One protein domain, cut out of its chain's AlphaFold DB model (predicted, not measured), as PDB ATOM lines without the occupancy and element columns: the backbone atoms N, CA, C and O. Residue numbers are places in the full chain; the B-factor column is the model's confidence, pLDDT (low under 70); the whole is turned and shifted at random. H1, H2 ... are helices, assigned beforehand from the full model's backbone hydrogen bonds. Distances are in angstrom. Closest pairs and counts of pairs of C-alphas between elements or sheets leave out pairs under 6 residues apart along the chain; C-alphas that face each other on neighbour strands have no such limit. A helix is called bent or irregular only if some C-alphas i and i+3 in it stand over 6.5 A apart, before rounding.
ATOM      1  N   PRO A  81    -129.677 166.392  87.478       84.25
ATOM      2  CA  PRO A  81    -129.846 166.081  86.059       84.25
ATOM      3  C   PRO A  81    -131.252 165.569  85.719       84.25
ATOM      4  O   PRO A  81    -131.679 165.709  84.581       84.25
ATOM      5  N   ASN A  82    -132.003 165.039  86.693       89.06
ATOM      6  CA  ASN A  82    -133.371 164.555  86.468       89.06
ATOM      7  C   ASN A  82    -134.385 165.689  86.244       89.06
ATOM      8  O   ASN A  82    -135.515 165.420  85.844       89.06
ATOM      9  N   ASN A  83    -134.009 166.941  86.521       86.88
ATOM     10  CA  ASN A  83    -134.863 168.104  86.274       86.88
ATOM     11  C   ASN A  83    -134.855 168.549  84.804       86.88
ATOM     12  O   ASN A  83    -135.624 169.438  84.444       86.88
ATOM     13  N   PHE A  84    -133.984 167.964  83.980       89.19
ATOM     14  CA  PHE A  84    -133.748 168.366  82.600       89.19
ATOM     15  C   PHE A  84    -133.846 167.162  81.671       89.19
ATOM     16  O   PHE A  84    -133.550 166.026  82.048       89.19
ATOM     17  N   THR A  85    -134.209 167.417  80.420       89.75
ATOM     18  CA  THR A  85    -133.941 166.455  79.348       89.75
ATOM     19  C   THR A  85    -132.436 166.388  79.056       89.75
ATOM     20  O   THR A  85    -131.677 167.275  79.450       89.75
ATOM     21  N   VAL A  86    -131.978 165.340  78.362       87.38
ATOM     22  CA  VAL A  86    -130.544 165.157  78.049       87.38
ATOM     23  C   VAL A  86    -129.976 166.368  77.297       87.38
ATOM     24  O   VAL A  86    -128.931 166.897  77.678       87.38
ATOM     25  N   ASP A  87    -130.707 166.867  76.300       89.81
ATOM     26  CA  ASP A  87    -130.293 168.013  75.482       89.81
ATOM     27  C   ASP A  87    -130.225 169.316  76.298       89.81
ATOM     28  O   ASP A  87    -129.309 170.135  76.142       89.81
ATOM     29  N   GLU A  88    -131.186 169.517  77.201       86.69
ATOM     30  CA  GLU A  88    -131.221 170.672  78.098       86.69
ATOM     31  C   GLU A  88    -130.102 170.610  79.132       86.69
ATOM     32  O   GLU A  88    -129.451 171.623  79.391       86.69
ATOM     33  N   TRP A  89    -129.823 169.426  79.677       90.00
ATOM     34  CA  TRP A  89    -128.731 169.224  80.617       90.00
ATOM     35  C   TRP A  89    -127.379 169.547  79.983       90.00
ATOM     36  O   TRP A  89    -126.587 170.300  80.553       90.00
ATOM     37  N   GLU A  90    -127.129 169.058  78.767       88.94
ATOM     38  CA  GLU A  90    -125.912 169.390  78.027       88.94
ATOM     39  C   GLU A  90    -125.790 170.890  77.752       88.94
ATOM     40  O   GLU A  90    -124.694 171.455  77.803       88.94
ATOM     41  N   LYS A  91    -126.903 171.567  77.457       89.69
ATOM     42  CA  LYS A  91    -126.910 173.022  77.281       89.69
ATOM     43  C   LYS A  91    -126.560 173.745  78.585       89.69
ATOM     44  O   LYS A  91    -125.665 174.585  78.578       89.69
ATOM     45  N   VAL A  92    -127.187 173.368  79.700       87.19
ATOM     46  CA  VAL A  92    -126.914 173.942  81.029       87.19
ATOM     47  C   VAL A  92    -125.448 173.745  81.424       87.19
ATOM     48  O   VAL A  92    -124.809 174.681  81.908       87.19
ATOM     49  N   GLN A  93    -124.878 172.563  81.181       88.00
ATOM     50  CA  GLN A  93    -123.467 172.297  81.470       88.00
ATOM     51  C   GLN A  93    -122.524 173.113  80.579       88.00
ATOM     52  O   GLN A  93    -121.543 173.668  81.079       88.00
ATOM     53  N   ARG A  94    -122.833 173.262  79.283       88.62
ATOM     54  CA  ARG A  94    -122.059 174.125  78.375       88.62
ATOM     55  C   ARG A  94    -122.086 175.585  78.811       88.62
ATOM     56  O   ARG A  94    -121.034 176.223  78.853       88.62
ATOM     57  N   ASP A  95    -123.254 176.102  79.176       85.31
ATOM     58  CA  ASP A  95    -123.404 177.485  79.631       85.31
ATOM     59  C   ASP A  95    -122.686 177.708  80.970       85.31
ATOM     60  O   ASP A  95    -121.959 178.695  81.126       85.31
ATOM     61  N   ARG A  96    -122.769 176.743  81.899       85.19
ATOM     62  CA  ARG A  96    -121.987 176.740  83.148       85.19
ATOM     63  C   ARG A  96    -120.487 176.773  82.858       85.19
ATOM     64  O   ARG A  96    -119.768 177.580  83.443       85.19
ATOM     65  N   GLN A  97    -120.002 175.935  81.944       82.56
ATOM     66  CA  GLN A  97    -118.587 175.888  81.579       82.56
ATOM     67  C   GLN A  97    -118.125 177.183  80.901       82.56
ATOM     68  O   GLN A  97    -117.034 177.672  81.196       82.56
ATOM     69  N   LYS A  98    -118.958 177.776  80.040       85.19
ATOM     70  CA  LYS A  98    -118.689 179.069  79.403       85.19
ATOM     71  C   LYS A  98    -118.567 180.181  80.442       85.19
ATOM     72  O   LYS A  98    -117.595 180.929  80.392       85.19
ATOM     73  N   LEU A  99    -119.482 180.236  81.411       80.12
ATOM     74  CA  LEU A  99    -119.438 181.205  82.506       80.12
ATOM     75  C   LEU A  99    -118.189 181.019  83.383       80.12
ATOM     76  O   LEU A  99    -117.487 181.982  83.685       80.12
ATOM     77  N   MET A 100    -117.858 179.779  83.744       78.62
ATOM     78  CA  MET A 100    -116.630 179.494  84.493       78.62
ATOM     79  C   MET A 100    -115.382 179.902  83.705       78.62
ATOM     80  O   MET A 100    -114.435 180.417  84.286       78.62
ATOM     81  N   ASN A 101    -115.375 179.723  82.385       78.12
ATOM     82  CA  ASN A 101    -114.260 180.151  81.546       78.12
ATOM     83  C   ASN A 101    -114.142 181.678  81.439       78.12
ATOM     84  O   ASN A 101    -113.023 182.165  81.355       78.12
ATOM     85  N   THR A 102    -115.249 182.431  81.482       76.56
ATOM     86  CA  THR A 102    -115.198 183.906  81.528       76.56
ATOM     87  C   THR A 102    -114.736 184.453  82.877       76.56
ATOM     88  O   THR A 102    -114.213 185.559  82.931       76.56
ATOM     89  N   LEU A 103    -114.926 183.690  83.958       67.69
ATOM     90  CA  LEU A 103    -114.508 184.076  85.310       67.69
ATOM     91  C   LEU A 103    -113.053 183.698  85.620       67.69
ATOM     92  O   LEU A 103    -112.472 184.237  86.558       67.69
ATOM     93  N   LYS A 104    -112.454 182.787  84.844       69.19
ATOM     94  CA  LYS A 104    -111.028 182.467  84.952       69.19
ATOM     95  C   LYS A 104    -110.205 183.680  84.533       69.19
ATOM     96  O   LYS A 104    -110.258 184.114  83.385       69.19
ATOM     97  N   THR A 105    -109.397 184.191  85.452       59.03
ATOM     98  CA  THR A 105    -108.367 185.188  85.144       59.03
ATOM     99  C   THR A 105    -107.321 184.555  84.215       59.03
ATOM    100  O   THR A 105    -107.140 183.336  84.227       59.03
ATOM    101  N   GLY A 106    -106.594 185.346  83.414       55.31
ATOM    102  CA  GLY A 106    -105.632 184.838  82.414       55.31
ATOM    103  C   GLY A 106    -104.606 183.811  82.936       55.31
ATOM    104  O   GLY A 106    -104.133 182.975  82.166       55.31
ATOM    105  N   LYS A 107    -104.326 183.802  84.248       54.12
ATOM    106  CA  LYS A 107    -103.492 182.795  84.931       54.12
ATOM    107  C   LYS A 107    -104.125 181.392  84.996       54.12
ATOM    108  O   LYS A 107    -103.420 180.407  84.790       54.12
ATOM    109  N   ASP A 108    -105.438 181.278  85.189       52.31
ATOM    110  CA  ASP A 108    -106.132 179.980  85.292       52.31
ATOM    111  C   ASP A 108    -106.370 179.322  83.925       52.31
ATOM    112  O   ASP A 108    -106.445 178.095  83.809       52.31
ATOM    113  N   LEU A 109    -106.453 180.125  82.859       52.41
ATOM    114  CA  LEU A 109    -106.548 179.626  81.484       52.41
ATOM    115  C   LEU A 109    -105.233 178.978  81.017       52.41
ATOM    116  O   LEU A 109    -105.275 177.975  80.301       52.41
ATOM    117  N   GLN A 110    -104.076 179.481  81.467       50.75
ATOM    118  CA  GLN A 110    -102.774 178.857  81.193       50.75
ATOM    119  C   GLN A 110    -102.589 177.527  81.940       50.75
ATOM    120  O   GLN A 110    -101.998 176.598  81.398       50.75
ATOM    121  N   ALA A 111    -103.137 177.382  83.150       51.53
ATOM    122  CA  ALA A 111    -103.071 176.121  83.890       51.53
ATOM    123  C   ALA A 111    -103.922 175.005  83.243       51.53
ATOM    124  O   ALA A 111    -103.532 173.835  83.245       51.53
ATOM    125  N   ALA A 112    -105.067 175.356  82.645       51.03
ATOM    126  CA  ALA A 112    -105.972 174.399  82.002       51.03
ATOM    127  C   ALA A 112    -105.492 173.905  80.620       51.03
ATOM    128  O   ALA A 112    -105.826 172.790  80.220       51.03
ATOM    129  N   SER A 113    -104.693 174.687  79.883       50.00
ATOM    130  CA  SER A 113    -104.118 174.224  78.606       50.00
ATOM    131  C   SER A 113    -103.050 173.141  78.812       50.00
ATOM    132  O   SER A 113    -102.925 172.227  77.998       50.00
ATOM    133  N   ILE A 114    -102.339 173.179  79.944       50.16
ATOM    134  CA  ILE A 114    -101.285 172.217  80.295       50.16
ATOM    135  C   ILE A 114    -101.874 170.863  80.739       50.16
ATOM    136  O   ILE A 114    -101.257 169.817  80.522       50.16
ATOM    137  N   SER A 115    -103.066 170.842  81.347       48.38
ATOM    138  CA  SER A 115    -103.680 169.599  81.840       48.38
ATOM    139  C   SER A 115    -104.316 168.750  80.731       48.38
ATOM    140  O   SER A 115    -104.250 167.523  80.801       48.38
ATOM    141  N   ASN A 116    -104.840 169.367  79.665       46.41
ATOM    142  CA  ASN A 116    -105.432 168.639  78.535       46.41
ATOM    143  C   ASN A 116    -104.391 167.868  77.702       46.41
ATOM    144  O   ASN A 116    -104.696 166.794  77.187       46.41
ATOM    145  N   ALA A 117    -103.140 168.336  77.647       49.19
ATOM    146  CA  ALA A 117    -102.055 167.635  76.953       49.19
ATOM    147  C   ALA A 117    -101.643 166.310  77.633       49.19
ATOM    148  O   ALA A 117    -101.086 165.422  76.988       49.19
ATOM    149  N   LYS A 118    -101.926 166.139  78.934       47.59
ATOM    150  CA  LYS A 118    -101.555 164.925  79.686       47.59
ATOM    151  C   LYS A 118    -102.574 163.790  79.555       47.59
ATOM    152  O   LYS A 118    -102.222 162.629  79.765       47.59
ATOM    153  N   THR A 119    -103.816 164.094  79.187       46.41
ATOM    154  CA  THR A 119    -104.882 163.085  79.082       46.41
ATOM    155  C   THR A 119    -104.784 162.280  77.781       46.41
ATOM    156  O   THR A 119    -105.042 161.075  77.786       46.41
ATOM    157  N   GLU A 120    -104.315 162.881  76.683       49.19
ATOM    158  CA  GLU A 120    -104.172 162.175  75.398       49.19
ATOM    159  C   GLU A 120    -103.023 161.155  75.371       49.19
ATOM    160  O   GLU A 120    -103.103 160.163  74.646       49.19
TER     161      GLU A 120
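AT A GLANCE: This is residues 81 to 120 of the 144 residues of an uncharacterized protein of Protochlamydia amoebophila (strain UWE25) (UniProt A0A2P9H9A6). Two helices, H1 and then H2, meet near their ends through a tight link and open as a V, with little contact between the arms; residues 81 to 85 lead into the far end of H1. The printed part has 40 residues, 33 of them in the two named helices, with no named strand: all helix. It is only just loose, close to extended, with a radius of gyration of the C-alphas of 13.4 A, and flat, spanning 34 by 26 by 11 A.

IN THESE COORDINATES: H1, residues 86 to 103, runs 25.8 A from C-alpha 86 at (-130.544, 165.157, 78.049). H2, residues 106 to 120, runs 23.8 A to C-alpha 120 at (-104.172, 162.175, 75.398). H2 is neither bent nor irregular, but only just: C-alphas 117 and 120 are 6.1 A apart.

HOW THE PARTS SIT: H1 and H2 are close but not clearly touching; their closest C-alphas, of Asn 101 and Leu 109, are 7.7 A apart. They run opposite ways at a steep tilt of 49 degrees. In H1 every O i to N i+4 pair is within hydrogen-bond range; in H2 3 of 11 are, and 3 of 12 O i to N i+3 pairs.

THE WHOLE: The C-alphas farthest apart, of Asn 82 and Lys 107, are 35.0 A apart. Residues 93 to 100 of H1 and 113 to 120 of H2 stand free. The printed part has no cut. Mean pLDDT of the printed part is 70.9; residues 103 to 120 are under 70.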